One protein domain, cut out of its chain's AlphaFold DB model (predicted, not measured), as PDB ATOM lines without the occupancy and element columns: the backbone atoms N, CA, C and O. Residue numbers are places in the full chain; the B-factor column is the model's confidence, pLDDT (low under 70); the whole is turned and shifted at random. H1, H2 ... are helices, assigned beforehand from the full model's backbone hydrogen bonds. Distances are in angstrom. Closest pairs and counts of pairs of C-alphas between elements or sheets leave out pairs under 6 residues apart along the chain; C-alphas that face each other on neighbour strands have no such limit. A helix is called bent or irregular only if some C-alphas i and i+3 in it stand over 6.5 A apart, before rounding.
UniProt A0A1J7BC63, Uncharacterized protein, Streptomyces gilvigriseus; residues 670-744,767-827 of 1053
ATOM      1  N   LEU A 670      40.007 -13.540 129.427       78.69
ATOM      2  CA  LEU A 670      39.521 -13.023 130.695       78.69
ATOM      3  C   LEU A 670      38.260 -12.169 130.487       78.69
ATOM      4  O   LEU A 670      38.235 -11.327 129.589       78.69
ATOM      5  N   PRO A 671      37.238 -12.321 131.345       79.75
ATOM      6  CA  PRO A 671      36.071 -11.450 131.335       79.75
ATOM      7  C   PRO A 671      36.446  -9.966 131.473       79.75
ATOM      8  O   PRO A 671      37.259  -9.589 132.326       79.75
ATOM      9  N   LEU A 672      35.841  -9.108 130.645       79.31
ATOM     10  CA  LEU A 672      36.127  -7.669 130.642       79.31
ATOM     11  C   LEU A 672      35.833  -7.017 132.003       79.31
ATOM     12  O   LEU A 672      36.611  -6.187 132.463       79.31
ATOM     13  N   ASP A 673      34.769  -7.428 132.694       76.94
ATOM     14  CA  ASP A 673      34.446  -6.952 134.042       76.94
ATOM     15  C   ASP A 673      35.586  -7.237 135.032       76.94
ATOM     16  O   ASP A 673      35.966  -6.354 135.801       76.94
ATOM     17  N   ARG A 674      36.224  -8.412 134.959       76.56
ATOM     18  CA  ARG A 674      37.407  -8.737 135.774       76.56
ATOM     19  C   ARG A 674      38.616  -7.874 135.419       76.56
ATOM     20  O   ARG A 674      39.376  -7.471 136.306       76.56
ATOM     21  N   MET A 675      38.806  -7.553 134.141       81.75
ATOM     22  CA  MET A 675      39.892  -6.671 133.702       81.75
ATOM     23  C   MET A 675      39.660  -5.203 134.087       81.75
ATOM     24  O   MET A 675      40.624  -4.497 134.361       81.75
ATOM     25  N   LEU A 676      38.416  -4.744 134.174       81.25
ATOM     26  CA  LEU A 676      38.111  -3.345 134.492       81.25
ATOM     27  C   LEU A 676      37.887  -3.099 135.987       81.25
ATOM     28  O   LEU A 676      38.176  -2.003 136.470       81.25
ATOM     29  N   THR A 677      37.448  -4.110 136.743       78.81
ATOM     30  CA  THR A 677      37.154  -3.972 138.176       78.81
ATOM     31  C   THR A 677      38.402  -3.525 138.949       78.81
ATOM     32  O   THR A 677      39.418  -4.234 138.959       78.81
ATOM     33  N   PRO A 678      38.368  -2.368 139.633       69.75
ATOM     34  CA  PRO A 678      39.420  -1.983 140.559       69.75
ATOM     35  C   PRO A 678      39.369  -2.946 141.740       69.75
ATOM     36  O   PRO A 678      38.380  -2.994 142.471       69.75
ATOM     37  N   THR A 679      40.406  -3.748 141.929       65.44
ATOM     38  CA  THR A 679      40.491  -4.617 143.097       65.44
ATOM     39  C   THR A 679      41.168  -3.853 144.225       65.44
ATOM     40  O   THR A 679      42.217  -3.234 144.051       65.44
ATOM     41  N   HIS A 680      40.558  -3.876 145.411       58.69
ATOM     42  CA  HIS A 680      41.175  -3.346 146.623       58.69
ATOM     43  C   HIS A 680      42.305  -4.284 147.061       58.69
ATOM     44  O   HIS A 680      42.127  -5.151 147.912       58.69
ATOM     45  N   GLY A 681      43.465  -4.146 146.426       63.16
ATOM     46  CA  GLY A 681      44.622  -4.999 146.651       63.16
ATOM     47  C   GLY A 681      45.514  -5.084 145.421       63.16
ATOM     48  O   GLY A 681      45.201  -4.569 144.355       63.16
ATOM     49  N   HIS A 682      46.654  -5.739 145.579       63.00
ATOM     50  CA  HIS A 682      47.565  -5.975 144.467       63.00
ATOM     51  C   HIS A 682      46.988  -7.041 143.531       63.00
ATOM     52  O   HIS A 682      46.768  -8.177 143.960       63.00
ATOM     53  N   LEU A 683      46.792  -6.682 142.262       69.81
ATOM     54  CA  LEU A 683      46.365  -7.613 141.220       69.81
ATOM     55  C   LEU A 683      47.411  -8.717 140.995       69.81
ATOM     56  O   LEU A 683      48.616  -8.443 141.038       69.81
ATOM     57  N   PRO A 684      46.974  -9.956 140.719       76.62
ATOM     58  CA  PRO A 684      47.825 -10.985 140.139       76.62
ATOM     59  C   PRO A 684      48.524 -10.508 138.858       76.62
ATOM     60  O   PRO A 684      47.959  -9.742 138.076       76.62
ATOM     61  N   ALA A 685      49.735 -11.012 138.606       75.00
ATOM     62  CA  ALA A 685      50.568 -10.545 137.497       75.00
ATOM     63  C   ALA A 685      49.927 -10.650 136.121       75.00
ATOM     64  O   ALA A 685      49.968  -9.710 135.331       75.00
ATOM     65  N   HIS A 686      49.292 -11.788 135.879       81.44
ATOM     66  CA  HIS A 686      48.613 -12.087 134.631       81.44
ATOM     67  C   HIS A 686      47.466 -11.102 134.346       81.44
ATOM     68  O   HIS A 686      47.280 -10.722 133.196       81.44
ATOM     69  N   LEU A 687      46.747 -10.619 135.374       82.81
ATOM     70  CA  LEU A 687      45.698  -9.606 135.202       82.81
ATOM     71  C   LEU A 687      46.283  -8.236 134.863       82.81
ATOM     72  O   LEU A 687      45.725  -7.536 134.026       82.81
ATOM     73  N   VAL A 688      47.398  -7.840 135.485       82.31
ATOM     74  CA  VAL A 688      48.064  -6.567 135.151       82.31
ATOM     75  C   VAL A 688      48.565  -6.590 133.707       82.31
ATOM     76  O   VAL A 688      48.335  -5.645 132.956       82.31
ATOM     77  N   ALA A 689      49.177  -7.699 133.297       83.50
ATOM     78  CA  ALA A 689      49.650  -7.890 131.934       83.50
ATOM     79  C   ALA A 689      48.507  -7.908 130.911       83.50
ATOM     80  O   ALA A 689      48.557  -7.185 129.915       83.50
ATOM     81  N   ALA A 690      47.441  -8.663 131.190       85.50
ATOM     82  CA  ALA A 690      46.245  -8.703 130.355       85.50
ATOM     83  C   ALA A 690      45.599  -7.317 130.223       85.50
ATOM     84  O   ALA A 690      45.249  -6.908 129.121       85.50
ATOM     85  N   ARG A 691      45.517  -6.544 131.314       86.56
ATOM     86  CA  ARG A 691      45.011  -5.160 131.303       86.56
ATOM     87  C   ARG A 691      45.859  -4.226 130.451       86.56
ATOM     88  O   ARG A 691      45.307  -3.409 129.724       86.56
ATOM     89  N   ARG A 692      47.186  -4.345 130.515       83.69
ATOM     90  CA  ARG A 692      48.086  -3.559 129.661       83.69
ATOM     91  C   ARG A 692      47.858  -3.881 128.186       83.69
ATOM     92  O   ARG A 692      47.711  -2.967 127.384       83.69
ATOM     93  N   ARG A 693      47.736  -5.169 127.845       87.69
ATOM     94  CA  ARG A 693      47.403  -5.605 126.480       87.69
ATOM     95  C   ARG A 693      46.010  -5.172 126.039       87.69
ATOM     96  O   ARG A 693      45.834  -4.818 124.877       87.69
ATOM     97  N   LEU A 694      45.035  -5.151 126.945       87.19
ATOM     98  CA  LEU A 694      43.719  -4.569 126.688       87.19
ATOM     99  C   LEU A 694      43.855  -3.082 126.342       87.19
ATOM    100  O   LEU A 694      43.300  -2.648 125.340       87.19
ATOM    101  N   GLY A 695      44.639  -2.326 127.112       86.44
ATOM    102  CA  GLY A 695      44.944  -0.923 126.833       86.44
ATOM    103  C   GLY A 695      45.593  -0.698 125.465       86.44
ATOM    104  O   GLY A 695      45.155   0.185 124.728       86.44
ATOM    105  N   ASP A 696      46.588  -1.516 125.102       86.75
ATOM    106  CA  ASP A 696      47.255  -1.472 123.791       86.75
ATOM    107  C   ASP A 696      46.270  -1.756 122.643       86.75
ATOM    108  O   ASP A 696      46.263  -1.057 121.630       86.75
ATOM    109  N   ARG A 697      45.391  -2.753 122.807       87.00
ATOM    110  CA  ARG A 697      44.364  -3.093 121.810       87.00
ATOM    111  C   ARG A 697      43.313  -2.005 121.672       87.00
ATOM    112  O   ARG A 697      42.986  -1.623 120.558       87.00
ATOM    113  N   VAL A 698      42.821  -1.474 122.787       85.94
ATOM    114  CA  VAL A 698      41.865  -0.359 122.796       85.94
ATOM    115  C   VAL A 698      42.472   0.866 122.112       85.94
ATOM    116  O   VAL A 698      41.793   1.525 121.329       85.94
ATOM    117  N   ALA A 699      43.759   1.138 122.342       85.62
ATOM    118  CA  ALA A 699      44.489   2.194 121.648       85.62
ATOM    119  C   ALA A 699      44.578   1.955 120.134       85.62
ATOM    120  O   ALA A 699      44.332   2.881 119.362       85.62
ATOM    121  N   ALA A 700      44.889   0.727 119.708       88.00
ATOM    122  CA  ALA A 700      44.917   0.358 118.295       88.00
ATOM    123  C   ALA A 700      43.529   0.501 117.646       88.00
ATOM    124  O   ALA A 700      43.406   1.138 116.607       88.00
ATOM    125  N   MET A 701      42.472   0.019 118.307       85.19
ATOM    126  CA  MET A 701      41.088   0.162 117.840       85.19
ATOM    127  C   MET A 701      40.665   1.631 117.734       85.19
ATOM    128  O   MET A 701      40.009   2.009 116.768       85.19
ATOM    129  N   ALA A 702      41.050   2.475 118.696       83.56
ATOM    130  CA  ALA A 702      40.778   3.909 118.639       83.56
ATOM    131  C   ALA A 702      41.541   4.586 117.483       83.56
ATOM    132  O   ALA A 702      40.983   5.433 116.786       83.56
ATOM    133  N   ALA A 703      42.794   4.191 117.236       84.94
ATOM    134  CA  ALA A 703      43.567   4.677 116.095       84.94
ATOM    135  C   ALA A 703      42.953   4.237 114.753       84.94
ATOM    136  O   ALA A 703      42.873   5.039 113.825       84.94
ATOM    137  N   ASP A 704      42.473   2.997 114.653       83.31
ATOM    138  CA  ASP A 704      41.804   2.464 113.462       83.31
ATOM    139  C   ASP A 704      40.467   3.158 113.200       83.31
ATOM    140  O   ASP A 704      40.212   3.603 112.081       83.31
ATOM    141  N   ALA A 705      39.652   3.339 114.244       80.75
ATOM    142  CA  ALA A 705      38.394   4.077 114.163       80.75
ATOM    143  C   ALA A 705      38.607   5.516 113.668       80.75
ATOM    144  O   ALA A 705      37.794   6.031 112.903       80.75
ATOM    145  N   ARG A 706      39.724   6.145 114.059       83.19
ATOM    146  CA  ARG A 706      40.123   7.468 113.566       83.19
ATOM    147  C   ARG A 706      40.602   7.440 112.112       83.19
ATOM    148  O   ARG A 706      40.334   8.387 111.391       83.19
ATOM    149  N   ARG A 707      41.294   6.383 111.663       82.00
ATOM    150  CA  ARG A 707      41.731   6.239 110.257       82.00
ATOM    151  C   ARG A 707      40.570   5.984 109.293       82.00
ATOM    152  O   ARG A 707      40.646   6.400 108.144       82.00
ATOM    153  N   GLY A 708      39.526   5.287 109.746       75.62
ATOM    154  CA  GLY A 708      38.376   4.906 108.919       75.62
ATOM    155  C   GLY A 708      37.333   6.004 108.692       75.62
ATOM    156  O   GLY A 708      36.454   5.829 107.853       75.62
ATOM    157  N   ARG A 709      37.401   7.123 109.424       73.56
ATOM    158  CA  ARG A 709      36.534   8.292 109.213       73.56
ATOM    159  C   ARG A 709      37.422   9.463 108.809       73.56
ATOM    160  O   ARG A 709      38.352   9.773 109.543       73.56
ATOM    161  N   GLU A 710      37.174  10.048 107.640       56.25
ATOM    162  CA  GLU A 710      37.971  11.140 107.062       56.25
ATOM    163  C   GLU A 710      38.259  12.235 108.119       56.25
ATOM    164  O   GLU A 710      37.360  12.945 108.545       56.25
ATOM    165  N   GLU A 711      39.505  12.264 108.609       56.34
ATOM    166  CA  GLU A 711      40.223  13.234 109.467       56.34
ATOM    167  C   GLU A 711      39.568  13.911 110.705       56.34
ATOM    168  O   GLU A 711      40.302  14.521 111.483       56.34
ATOM    169  N   GLU A 712      38.274  13.768 111.005       71.06
ATOM    170  CA  GLU A 712      37.600  14.631 112.003       71.06
ATOM    171  C   GLU A 712      37.397  14.041 113.414       71.06
ATOM    172  O   GLU A 712      37.019  14.763 114.339       71.06
ATOM    173  N   LEU A 713      37.648  12.746 113.644       79.31
ATOM    174  CA  LEU A 713      37.413  12.150 114.967       79.31
ATOM    175  C   LEU A 713      38.528  12.472 115.972       79.31
ATOM    176  O   LEU A 713      39.680  12.057 115.812       79.31
ATOM    177  N   SER A 714      38.154  13.151 117.061       84.38
ATOM    178  CA  SER A 714      39.028  13.372 118.218       84.38
ATOM    179  C   SER A 714      39.410  12.052 118.901       84.38
ATOM    180  O   SER A 714      38.740  11.022 118.740       84.38
ATOM    181  N   ALA A 715      40.485  12.059 119.696       82.31
ATOM    182  CA  ALA A 715      40.929  10.850 120.387       82.31
ATOM    183  C   ALA A 715      39.884  10.368 121.410       82.31
ATOM    184  O   ALA A 715      39.656   9.161 121.535       82.31
ATOM    185  N   ALA A 716      39.208  11.291 122.110       81.06
ATOM    186  CA  ALA A 716      38.150  10.928 123.050       81.06
ATOM    187  C   ALA A 716      36.913  10.377 122.337       81.06
ATOM    188  O   ALA A 716      36.295   9.433 122.832       81.06
ATOM    189  N   ALA A 717      36.558  10.925 121.172       83.31
ATOM    190  CA  ALA A 717      35.438  10.434 120.379       83.31
ATOM    191  C   ALA A 717      35.706   9.009 119.856       83.31
ATOM    192  O   ALA A 717      34.848   8.140 119.999       83.31
ATOM    193  N   ALA A 718      36.922   8.723 119.379       83.19
ATOM    194  CA  ALA A 718      37.312   7.370 118.979       83.19
ATOM    195  C   ALA A 718      37.268   6.372 120.154       83.19
ATOM    196  O   ALA A 718      36.760   5.259 120.010       83.19
ATOM    197  N   LEU A 719      37.734   6.777 121.343       84.56
ATOM    198  CA  LEU A 719      37.672   5.933 122.542       84.56
ATOM    199  C   LEU A 719      36.228   5.680 123.011       84.56
ATOM    200  O   LEU A 719      35.911   4.567 123.432       84.56
ATOM    201  N   ARG A 720      35.336   6.677 122.912       85.94
ATOM    202  CA  ARG A 720      33.897   6.522 123.203       85.94
ATOM    203  C   ARG A 720      33.243   5.500 122.270       85.94
ATOM    204  O   ARG A 720      32.463   4.684 122.756       85.94
ATOM    205  N   THR A 721      33.600   5.486 120.984       83.00
ATOM    206  CA  THR A 721      33.131   4.472 120.024       83.00
ATOM    207  C   THR A 721      33.558   3.068 120.449       83.00
ATOM    208  O   THR A 721      32.723   2.170 120.538       83.00
ATOM    209  N   VAL A 722      34.835   2.883 120.810       84.00
ATOM    210  CA  VAL A 722      35.339   1.588 121.306       84.00
ATOM    211  C   VAL A 722      34.613   1.164 122.589       84.00
ATOM    212  O   VAL A 722      34.171   0.020 122.701       84.00
ATOM    213  N   ALA A 723      34.430   2.082 123.544       85.12
ATOM    214  CA  ALA A 723      33.708   1.813 124.784       85.12
ATOM    215  C   ALA A 723      32.253   1.394 124.524       85.12
ATOM    216  O   ALA A 723      31.781   0.418 125.102       85.12
ATOM    217  N   LEU A 724      31.548   2.078 123.621       83.25
ATOM    218  CA  LEU A 724      30.181   1.724 123.241       83.25
ATOM    219  C   LEU A 724      30.106   0.310 122.649       83.25
ATOM    220  O   LEU A 724      29.217  -0.461 123.021       83.25
ATOM    221  N   THR A 725      31.050  -0.068 121.782       81.56
ATOM    222  CA  THR A 725      31.096  -1.428 121.232       81.56
ATOM    223  C   THR A 725      31.336  -2.474 122.318       81.56
ATOM    224  O   THR A 725      30.614  -3.468 122.379       81.56
ATOM    225  N   LEU A 726      32.295  -2.238 123.216       81.00
ATOM    226  CA  LEU A 726      32.584  -3.149 124.326       81.00
ATOM    227  C   LEU A 726      31.403  -3.279 125.294       81.00
ATOM    228  O   LEU A 726      31.097  -4.381 125.744       81.00
ATOM    229  N   HIS A 727      30.698  -2.179 125.569       82.44
ATOM    230  CA  HIS A 727      29.494  -2.190 126.393       82.44
ATOM    231  C   HIS A 727      28.386  -3.060 125.777       82.44
ATOM    232  O   HIS A 727      27.792  -3.882 126.475       82.44
ATOM    233  N   ARG A 728      28.149  -2.931 124.463       80.38
ATOM    234  CA  ARG A 728      27.160  -3.745 123.731       80.38
ATOM    235  C   ARG A 728      27.526  -5.231 123.740       80.38
ATOM    236  O   ARG A 728      26.692  -6.053 124.107       80.38
ATOM    237  N   LEU A 729      28.782  -5.570 123.440       76.00
ATOM    238  CA  LEU A 729      29.270  -6.955 123.504       76.00
ATOM    239  C   LEU A 729      29.127  -7.551 124.910       76.00
ATOM    240  O   LEU A 729      28.761  -8.719 125.060       76.00
ATOM    241  N   GLY A 730      29.373  -6.734 125.938       73.62
ATOM    242  CA  GLY A 730      29.208  -7.136 127.327       73.62
ATOM    243  C   GLY A 730      27.763  -7.459 127.697       73.62
ATOM    244  O   GLY A 730      27.496  -8.469 128.348       73.62
ATOM    245  N   ARG A 731      26.822  -6.631 127.231       75.62
ATOM    246  CA  ARG A 731      25.381  -6.815 127.440       75.62
ATOM    247  C   ARG A 731      24.846  -8.087 126.779       75.62
ATOM    248  O   ARG A 731      23.995  -8.752 127.360       75.62
ATOM    249  N   ASP A 732      25.387  -8.453 125.620       72.06
ATOM    250  CA  ASP A 732      24.980  -9.647 124.868       72.06
ATOM    251  C   ASP A 732      25.568 -10.957 125.430       72.06
ATOM    252  O   ASP A 732      25.439 -12.018 124.817       72.06
ATOM    253  N   GLY A 733      26.254 -10.905 126.580       60.94
ATOM    254  CA  GLY A 733      26.897 -12.071 127.193       60.94
ATOM    255  C   GLY A 733      28.114 -12.582 126.414       60.94
ATOM    256  O   GLY A 733      28.650 -13.641 126.733       60.94
ATOM    257  N   ARG A 734      28.591 -11.826 125.417       60.88
ATOM    258  CA  ARG A 734      29.782 -12.132 124.607       60.88
ATOM    259  C   ARG A 734      31.051 -11.543 125.228       60.88
ATOM    260  O   ARG A 734      31.930 -11.063 124.527       60.88
ATOM    261  N   LEU A 735      31.148 -11.576 126.559       57.91
ATOM    262  CA  LEU A 735      32.289 -11.044 127.323       57.91
ATOM    263  C   LEU A 735      33.592 -11.839 127.124       57.91
ATOM    264  O   LEU A 735      34.632 -11.415 127.622       57.91
ATOM    265  N   TYR A 736      33.539 -12.962 126.400       55.19
ATOM    266  CA  TYR A 736      34.696 -13.753 125.997       55.19
ATOM    267  C   TYR A 736      35.038 -13.447 124.534       55.19
ATOM    268  O   TYR A 736      34.246 -13.740 123.639       55.19
ATOM    269  N   GLY A 737      36.226 -12.887 124.298       56.00
ATOM    270  CA  GLY A 737      36.721 -12.535 122.967       56.00
ATOM    271  C   GLY A 737      36.473 -11.075 122.592       56.00
ATOM    272  O   GLY A 737      35.434 -10.725 122.037       56.00
ATOM    273  N   LEU A 738      37.466 -10.216 122.839       60.75
ATOM    274  CA  LEU A 738      37.528  -8.900 122.197       60.75
ATOM    275  C   LEU A 738      37.642  -9.078 120.670       60.75
ATOM    276  O   LEU A 738      38.348 -10.000 120.240       60.75
ATOM    277  N   PRO A 739      37.036  -8.186 119.861       62.41
ATOM    278  CA  PRO A 739      37.280  -8.136 118.423       62.41
ATOM    279  C   PRO A 739      38.787  -8.095 118.136       62.41
ATOM    280  O   PRO A 739      39.541  -7.388 118.813       62.41
ATOM    281  N   ARG A 740      39.246  -8.888 117.166       61.88
ATOM    282  CA  ARG A 740      40.665  -8.972 116.790       61.88
ATOM    283  C   ARG A 740      41.103  -7.789 115.937       61.88
ATOM    284  O   ARG A 740      42.272  -7.416 116.000       61.88
ATOM    285  N   THR A 741      40.187  -7.210 115.167       63.00
ATOM    286  CA  THR A 741      40.434  -6.067 114.281       63.00
ATOM    287  C   THR A 741      39.277  -5.072 114.348       63.00
ATOM    288  O   THR A 741      38.163  -5.418 114.746       63.00
ATOM    289  N   ALA A 742      39.530  -3.823 113.949       57.47
ATOM    290  CA  ALA A 742      38.481  -2.812 113.827       57.47
ATOM    291  C   ALA A 742      37.408  -3.182 112.782       57.47
ATOM    292  O   ALA A 742      36.266  -2.760 112.919       57.47
ATOM    293  N   ASP A 743      37.735  -4.024 111.797       58.88
ATOM    294  CA  ASP A 743      36.790  -4.502 110.775       58.88
ATOM    295  C   ASP A 743      35.735  -5.475 111.335       58.88
ATOM    296  O   ASP A 743      34.673  -5.658 110.742       58.88
ATOM    297  N   GLU A 744      36.003  -6.091 112.492       61.12
ATOM    298  CA  GLU A 744      35.035  -6.916 113.227       61.12
ATOM    299  C   GLU A 744      34.049  -6.065 114.053       61.12
ATOM    300  O   GLU A 744      33.109  -6.602 114.650       61.12
ATOM    301  N   ALA A 767      18.863   5.259 126.710       70.69
ATOM    302  CA  ALA A 767      19.964   6.005 126.104       70.69
ATOM    303  C   ALA A 767      20.777   6.782 127.155       70.69
ATOM    304  O   ALA A 767      22.006   6.829 127.083       70.69
ATOM    305  N   GLU A 768      20.116   7.340 128.172       73.06
ATOM    306  CA  GLU A 768      20.780   8.007 129.295       73.06
ATOM    307  C   GLU A 768      21.561   7.017 130.180       73.06
ATOM    308  O   GLU A 768      22.716   7.280 130.540       73.06
ATOM    309  N   ALA A 769      20.972   5.856 130.494       69.88
ATOM    310  CA  ALA A 769      21.631   4.794 131.253       69.88
ATOM    311  C   ALA A 769      22.850   4.223 130.508       69.88
ATOM    312  O   ALA A 769      23.928   4.107 131.100       69.88
ATOM    313  N   ASP A 770      22.710   3.952 129.208       75.81
ATOM    314  CA  ASP A 770      23.792   3.495 128.337       75.81
ATOM    315  C   ASP A 770      24.878   4.581 128.230       75.81
ATOM    316  O   ASP A 770      26.063   4.292 128.379       75.81
ATOM    317  N   GLY A 771      24.503   5.859 128.102       77.62
ATOM    318  CA  GLY A 771      25.444   6.983 128.110       77.62
ATOM    319  C   GLY A 771      26.240   7.098 129.416       77.62
ATOM    320  O   GLY A 771      27.446   7.361 129.399       77.62
ATOM    321  N   LYS A 772      25.609   6.854 130.572       79.88
ATOM    322  CA  LYS A 772      26.298   6.808 131.873       79.88
ATOM    323  C   LYS A 772      27.240   5.604 131.983       79.88
ATOM    324  O   LYS A 772      28.363   5.774 132.460       79.88
ATOM    325  N   ALA A 773      26.817   4.427 131.524       76.12
ATOM    326  CA  ALA A 773      27.643   3.222 131.519       76.12
ATOM    327  C   ALA A 773      28.858   3.364 130.589       76.12
ATOM    328  O   ALA A 773      29.974   3.032 130.984       76.12
ATOM    329  N   VAL A 774      28.668   3.941 129.398       82.94
ATOM    330  CA  VAL A 774      29.744   4.218 128.438       82.94
ATOM    331  C   VAL A 774      30.730   5.237 128.999       82.94
ATOM    332  O   VAL A 774      31.930   5.012 128.904       82.94
ATOM    333  N   ARG A 775      30.272   6.316 129.651       82.19
ATOM    334  CA  ARG A 775      31.178   7.270 130.323       82.19
ATOM    335  C   ARG A 775      32.034   6.598 131.398       82.19
ATOM    336  O   ARG A 775      33.240   6.819 131.437       82.19
ATOM    337  N   ALA A 776      31.434   5.753 132.239       82.19
ATOM    338  CA  ALA A 776      32.182   4.998 133.245       82.19
ATOM    339  C   ALA A 776      33.203   4.041 132.603       82.19
ATOM    340  O   ALA A 776      34.348   3.971 133.044       82.19
ATOM    341  N   LEU A 777      32.811   3.367 131.520       83.19
ATOM    342  CA  LEU A 777      33.677   2.463 130.774       83.19
ATOM    343  C   LEU A 777      34.832   3.197 130.077       83.19
ATOM    344  O   LEU A 777      35.949   2.699 130.086       83.19
ATOM    345  N   VAL A 778      34.609   4.393 129.524       86.88
ATOM    346  CA  VAL A 778      35.678   5.239 128.961       86.88
ATOM    347  C   VAL A 778      36.717   5.567 130.024       86.88
ATOM    348  O   VAL A 778      37.907   5.447 129.756       86.88
ATOM    349  N   VAL A 779      36.284   5.934 131.232       88.19
ATOM    350  CA  VAL A 779      37.187   6.196 132.361       88.19
ATOM    351  C   VAL A 779      38.005   4.949 132.723       88.19
ATOM    352  O   VAL A 779      39.215   5.048 132.927       88.19
ATOM    353  N   ASP A 780      37.371   3.775 132.750       84.31
ATOM    354  CA  ASP A 780      38.043   2.503 133.043       84.31
ATOM    355  C   ASP A 780      39.042   2.102 131.948       84.31
ATOM    356  O   ASP A 780      40.172   1.724 132.250       84.31
ATOM    357  N   LEU A 781      38.667   2.232 130.674       86.12
ATOM    358  CA  LEU A 781      39.535   1.916 129.538       86.12
ATOM    359  C   LEU A 781      40.702   2.897 129.431       86.12
ATOM    360  O   LEU A 781      41.841   2.477 129.244       86.12
ATOM    361  N   LEU A 782      40.439   4.194 129.606       85.50
ATOM    362  CA  LEU A 782      41.460   5.235 129.570       85.50
ATOM    363  C   LEU A 782      42.493   5.058 130.679       85.50
ATOM    364  O   LEU A 782      43.675   5.322 130.461       85.50
ATOM    365  N   ALA A 783      42.071   4.571 131.848       85.56
ATOM    366  CA  ALA A 783      43.004   4.207 132.901       85.56
ATOM    367  C   ALA A 783      43.977   3.110 132.441       85.56
ATOM    368  O   ALA A 783      45.100   3.087 132.914       85.56
ATOM    369  N   LEU A 784      43.610   2.234 131.504       85.00
ATOM    370  CA  LEU A 784      44.482   1.165 131.004       85.00
ATOM    371  C   LEU A 784      45.282   1.551 129.750       85.00
ATOM    372  O   LEU A 784      46.246   0.863 129.414       85.00
ATOM    373  N   CYS A 785      44.907   2.628 129.056       86.94
ATOM    374  CA  CYS A 785      45.526   3.036 127.798       86.94
ATOM    375  C   CYS A 785      46.999   3.484 127.948       86.94
ATOM    376  O   CYS A 785      47.391   4.056 128.970       86.94
ATOM    377  N   PRO A 786      47.828   3.289 126.902       88.31
ATOM    378  CA  PRO A 786      49.206   3.766 126.868       88.31
ATOM    379  C   PRO A 786      49.288   5.300 126.811       88.31
ATOM    380  O   PRO A 786      48.322   5.988 126.472       88.31
ATOM    381  N   ALA A 787      50.479   5.839 127.106       87.81
ATOM    382  CA  ALA A 787      50.716   7.281 127.237       87.81
ATOM    383  C   ALA A 787      50.223   8.123 126.045       87.81
ATOM    384  O   ALA A 787      49.514   9.086 126.306       87.81
ATOM    385  N   PRO A 788      50.466   7.772 124.765       88.19
ATOM    386  CA  PRO A 788      50.011   8.603 123.646       88.19
ATOM    387  C   PRO A 788      48.491   8.825 123.609       88.19
ATOM    388  O   PRO A 788      48.036   9.912 123.267       88.19
ATOM    389  N   ILE A 789      47.704   7.813 123.995       88.31
ATOM    390  CA  ILE A 789      46.241   7.921 124.057       88.31
ATOM    391  C   ILE A 789      45.811   8.679 125.308       88.31
ATOM    392  O   ILE A 789      44.983   9.578 125.208       88.31
ATOM    393  N   ALA A 790      46.387   8.366 126.473       88.50
ATOM    394  CA  ALA A 790      46.094   9.108 127.699       88.50
ATOM    395  C   ALA A 790      46.372  10.612 127.529       88.50
ATOM    396  O   ALA A 790      45.574  11.446 127.949       88.50
ATOM    397  N   ASP A 791      47.462  10.950 126.846       89.62
ATOM    398  CA  ASP A 791      47.909  12.319 126.605       89.62
ATOM    399  C   ASP A 791      46.986  13.082 125.661       89.62
ATOM    400  O   ASP A 791      46.773  14.274 125.866       89.62
ATOM    401  N   ALA A 792      46.424  12.396 124.666       88.25
ATOM    402  CA  ALA A 792      45.467  12.981 123.739       88.25
ATOM    403  C   ALA A 792      44.060  13.107 124.349       88.25
ATOM    404  O   ALA A 792      43.380  14.101 124.125       88.25
ATOM    405  N   VAL A 793      43.615  12.117 125.130       89.94
ATOM    406  CA  VAL A 793      42.223  12.027 125.603       89.94
ATOM    407  C   VAL A 793      41.979  12.816 126.891       89.94
ATOM    408  O   VAL A 793      40.928  13.433 127.025       89.94
ATOM    409  N   VAL A 794      42.908  12.812 127.856       92.38
ATOM    410  CA  VAL A 794      42.695  13.460 129.171       92.38
ATOM    411  C   VAL A 794      42.369  14.965 129.074       92.38
ATOM    412  O   VAL A 794      41.484  15.410 129.815       92.38
ATOM    413  N   PRO A 795      42.997  15.760 128.183       92.44
ATOM    414  CA  PRO A 795      42.628  17.166 127.991       92.44
ATOM    415  C   PRO A 795      41.199  17.362 127.457       92.44
ATOM    416  O   PRO A 795      40.542  18.335 127.822       92.44
ATOM    417  N   GLU A 796      40.700  16.421 126.647       91.75
ATOM    418  CA  GLU A 796      39.353  16.448 126.052       91.75
ATOM    419  C   GLU A 796      38.243  16.017 127.036       91.75
ATOM    420  O   GLU A 796      37.057  16.180 126.745       91.75
ATOM    421  N   LEU A 797      38.599  15.449 128.196       90.94
ATOM    422  CA  LEU A 797      37.631  15.059 129.222       90.94
ATOM    423  C   LEU A 797      37.012  16.276 129.917       90.94
ATOM    424  O   LEU A 797      37.678  17.279 130.173       90.94
ATOM    425  N   SER A 798      35.749  16.147 130.321       92.00
ATOM    426  CA  SER A 798      35.143  17.106 131.248       92.00
ATOM    427  C   SER A 798      35.838  17.073 132.625       92.00
ATOM    428  O   SER A 798      36.422  16.047 132.995       92.00
ATOM    429  N   PRO A 799      35.749  18.146 133.437       92.88
ATOM    430  CA  PRO A 799      36.306  18.149 134.793       92.88
ATOM    431  C   PRO A 799      35.794  16.988 135.664       92.88
ATOM    432  O   PRO A 799      36.563  16.364 136.392       92.88
ATOM    433  N   GLU A 800      34.510  16.634 135.546       90.62
ATOM    434  CA  GLU A 800      33.910  15.497 136.260       90.62
ATOM    435  C   GLU A 800      34.516  14.154 135.826       90.62
ATOM    436  O   GLU A 800      34.839  13.316 136.669       90.62
ATOM    437  N   GLU A 801      34.734  13.956 134.522       91.19
ATOM    438  CA  GLU A 801      35.381  12.754 133.983       91.19
ATOM    439  C   GLU A 801      36.859  12.670 134.393       91.19
ATOM    440  O   GLU A 801      37.336  11.579 134.708       91.19
ATOM    441  N   ARG A 802      37.583  13.798 134.469       94.31
ATOM    442  CA  ARG A 802      38.959  13.832 134.999       94.31
ATOM    443  C   ARG A 802      39.017  13.456 136.477       94.31
ATOM    444  O   ARG A 802      39.899  12.696 136.873       94.31
ATOM    445  N   VAL A 803      38.077  13.941 137.291       91.75
ATOM    446  CA  VAL A 803      37.956  13.550 138.706       91.75
ATOM    447  C   VAL A 803      37.622  12.061 138.828       91.75
ATOM    448  O   VAL A 803      38.264  11.355 139.606       91.75
ATOM    449  N   ALA A 804      36.690  11.549 138.022       89.69
ATOM    450  CA  ALA A 804      36.363  10.124 137.995       89.69
ATOM    451  C   ALA A 804      37.571   9.264 137.580       89.69
ATOM    452  O   ALA A 804      37.842   8.237 138.209       89.69
ATOM    453  N   LEU A 805      38.343   9.702 136.579       92.56
ATOM    454  CA  LEU A 805      39.594   9.062 136.170       92.56
ATOM    455  C   LEU A 805      40.633   9.089 137.285       92.56
ATOM    456  O   LEU A 805      41.272   8.074 137.535       92.56
ATOM    457  N   ALA A 806      40.767  10.201 138.000       90.75
ATOM    458  CA  ALA A 806      41.666  10.322 139.140       90.75
ATOM    459  C   ALA A 806      41.319   9.331 140.265       90.75
ATOM    460  O   ALA A 806      42.198   8.624 140.764       90.75
ATOM    461  N   GLU A 807      40.037   9.216 140.625       88.94
ATOM    462  CA  GLU A 807      39.572   8.236 141.613       88.94
ATOM    463  C   GLU A 807      39.787   6.796 141.142       88.94
ATOM    464  O   GLU A 807      40.149   5.930 141.946       88.94
ATOM    465  N   ARG A 808      39.585   6.548 139.844       87.50
ATOM    466  CA  ARG A 808      39.752   5.231 139.233       87.50
ATOM    467  C   ARG A 808      41.219   4.811 139.175       87.50
ATOM    468  O   ARG A 808      41.558   3.732 139.651       87.50
ATOM    469  N   VAL A 809      42.098   5.685 138.687       88.44
ATOM    470  CA  VAL A 809      43.557   5.500 138.664       88.44
ATOM    471  C   VAL A 809      44.088   5.240 140.071       88.44
ATOM    472  O   VAL A 809      44.874   4.316 140.259       88.44
ATOM    473  N   ALA A 810      43.619   5.985 141.075       85.50
ATOM    474  CA  ALA A 810      44.038   5.786 142.461       85.50
ATOM    475  C   ALA A 810      43.481   4.508 143.116       85.50
ATOM    476  O   ALA A 810      43.992   4.084 144.153       85.50
ATOM    477  N   ALA A 811      42.433   3.905 142.545       83.56
ATOM    478  CA  ALA A 811      41.889   2.628 143.002       83.56
ATOM    479  C   ALA A 811      42.668   1.416 142.462       83.56
ATOM    480  O   ALA A 811      42.549   0.330 143.029       83.56
ATOM    481  N   TYR A 812      43.466   1.584 141.403       79.44
ATOM    482  CA  TYR A 812      44.330   0.531 140.874       79.44
ATOM    483  C   TYR A 812      45.653   0.436 141.645       79.44
ATOM    484  O   TYR A 812      46.237   1.440 142.058       79.44
ATOM    485  N   VAL A 813      46.146  -0.795 141.813       73.44
ATOM    486  CA  VAL A 813      47.434  -1.076 142.455       73.44
ATOM    487  C   VAL A 813      48.216  -2.106 141.615       73.44
ATOM    488  O   VAL A 813      47.890  -3.296 141.671       73.44
ATOM    489  N   PRO A 814      49.265  -1.690 140.873       71.12
ATOM    490  CA  PRO A 814      49.803  -0.324 140.783       71.12
ATOM    491  C   PRO A 814      48.879   0.640 140.019       71.12
ATOM    492  O   PRO A 814      48.080   0.208 139.188       71.12
ATOM    493  N   ALA A 815      48.984   1.942 140.302       82.06
ATOM    494  CA  ALA A 815      48.200   2.944 139.580       82.06
ATOM    495  C   ALA A 815      48.712   3.084 138.129       82.06
ATOM    496  O   ALA A 815      49.928   3.184 137.920       82.06
ATOM    497  N   PRO A 816      47.831   3.131 137.113       83.31
ATOM    498  CA  PRO A 816      48.259   3.242 135.728       83.31
ATOM    499  C   PRO A 816      49.003   4.542 135.433       83.31
ATOM    500  O   PRO A 816      48.464   5.648 135.531       83.31
ATOM    501  N   ARG A 817      50.272   4.404 135.044       80.81
ATOM    502  CA  ARG A 817      51.203   5.532 134.936       80.81
ATOM    503  C   ARG A 817      50.827   6.527 133.844       80.81
ATOM    504  O   ARG A 817      50.995   7.721 134.059       80.81
ATOM    505  N   ALA A 818      50.375   6.046 132.690       85.19
ATOM    506  CA  ALA A 818      50.019   6.891 131.554       85.19
ATOM    507  C   ALA A 818      48.913   7.887 131.933       85.19
ATOM    508  O   ALA A 818      49.122   9.096 131.870       85.19
ATOM    509  N   ALA A 819      47.791   7.374 132.445       88.38
ATOM    510  CA  ALA A 819      46.678   8.191 132.913       88.38
ATOM    511  C   ALA A 819      47.066   9.084 134.104       88.38
ATOM    512  O   ALA A 819      46.736  10.268 134.109       88.38
ATOM    513  N   LEU A 820      47.819   8.560 135.085       89.06
ATOM    514  CA  LEU A 820      48.288   9.364 136.219       89.06
ATOM    515  C   LEU A 820      49.184  10.527 135.765       89.06
ATOM    516  O   LEU A 820      49.018  11.646 136.234       89.06
ATOM    517  N   ALA A 821      50.132  10.280 134.859       87.06
ATOM    518  CA  ALA A 821      51.022  11.315 134.342       87.06
ATOM    519  C   ALA A 821      50.247  12.374 133.549       87.06
ATOM    520  O   ALA A 821      50.478  13.561 133.766       87.06
ATOM    521  N   ALA A 822      49.307  11.958 132.696       89.38
ATOM    522  CA  ALA A 822      48.450  12.867 131.941       89.38
ATOM    523  C   ALA A 822      47.606  13.763 132.866       89.38
ATOM    524  O   ALA A 822      47.616  14.981 132.703       89.38
ATOM    525  N   LEU A 823      46.977  13.189 133.903       90.81
ATOM    526  CA  LEU A 823      46.237  13.937 134.930       90.81
ATOM    527  C   LEU A 823      47.108  14.947 135.695       90.81
ATOM    528  O   LEU A 823      46.610  15.971 136.160       90.81
ATOM    529  N   LEU A 824      48.404  14.664 135.852       87.56
ATOM    530  CA  LEU A 824      49.332  15.514 136.601       87.56
ATOM    531  C   LEU A 824      49.975  16.634 135.770       87.56
ATOM    532  O   LEU A 824      50.615  17.499 136.370       87.56
ATOM    533  N   ARG A 825      49.813  16.665 134.435       86.94
ATOM    534  CA  ARG A 825      50.324  17.773 133.598       86.94
ATOM    535  C   ARG A 825      49.498  19.045 133.738       86.94
ATOM    536  O   ARG A 825      50.071  20.120 133.883       86.94
ATOM    537  N   GLU A 826      48.172  18.907 133.767       79.44
ATOM    538  CA  GLU A 826      47.216  20.013 133.935       79.44
ATOM    539  C   GLU A 826      46.310  19.771 135.155       79.44
ATOM    540  O   GLU A 826      45.125  19.465 135.043       79.44
ATOM    541  N   PRO A 827      46.881  19.835 136.363       70.31
ATOM    542  CA  PRO A 827      46.202  19.407 137.580       70.31
ATOM    543  C   PRO A 827      45.144  20.416 138.042       70.31
ATOM    544  O   PRO A 827      45.448  21.456 138.643       70.31
TER     545      PRO A 827
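This is residues 670 to 744 and 767 to 827 of the 1053 residues of an uncharacterized protein of Streptomyces gilvigriseus (UniProt A0A1J7BC63). Five crossed helices gather round a sixth, H4: on one side the long H2 and H3 meet in a V, with H3 crossing H4, and on the other side the shorter H5, H6 and H7 cluster toward the last residues of H4. The short H1 packs on H2 residues 687 to 691. The printed part has 136 residues with seven named helices, H1 to H7 in order, and no named strand, and its class is all helix. It is compact, with a radius of gyration of the C-alphas of 14.1 A, and rounded, spanning 39 by 35 by 28 A.

H1 is residues 672 to 676, 6.1 A long, beginning at C-alpha 672 (36.127, -7.669, 130.642). H2, residues 685 to 707, is 33.2 A long, and H3, residues 715 to 731, is 24.6 A. H4, residues 767 to 784, is 25.5 A long and begins at C-alpha 767 (19.964, 6.005, 126.104). H5 is residues 787 to 796, 14.6 A; it is irregular, but only just, with C-alphas 792 and 795 6.6 A apart. H6, residues 799 to 811, is 18.4 A; H7, residues 817 to 825, is 12.3 A and ends at C-alpha 825 (50.324, 17.773, 133.598).

H4 is the hub, touching five helices. With its residues 773 to 781 alone it touches H3, closest C-alphas Ala 723 and Val 778, 5.8 A, at a steep tilt of 68 degrees, only just short of about perpendicular. Its residues 781 to 784 alone touch H2, closest C-alphas Gly 695 and Leu 784, 4.7 A. H2 and H3 touch at a steep tilt of 61 degrees, opposite ways, closest C-alphas Ala 702 and Ala 718, 4.9 A. H1 touches H2, closest C-alphas Met 675 and Arg 691, 5.9 A. H4 and H5 form a helical hairpin, closest C-alphas Leu 782 and Ala 790, 6.3 A. H6 touches H4, closest C-alphas Val 779 and Leu 805, 5.3 A. H6 and H7 form another hairpin, closest C-alphas Val 809 and Leu 820, 6.6 A. H5 and H7 touch, closest C-alphas Ala 787 and Ala 818, 4.4 A. H2 and H6 are apart. Every O i to N i+4 pair is within hydrogen-bond range in H1, H2, H3, H6 and H7, against 13 of 14 in H4 and 4 of 6 in H5.

The two farthest C-alphas, Gly 681 and Glu 710, are 43.3 A apart. Residues 745 to 766 are not printed; C-alphas 744 and 767 across this cut are 23.7 A apart. Of the links printed whole, none is long. Mean pLDDT of the printed part is 80.2; residues 678 to 683, 710 to 711, 733 to 744 and 769 are under 70.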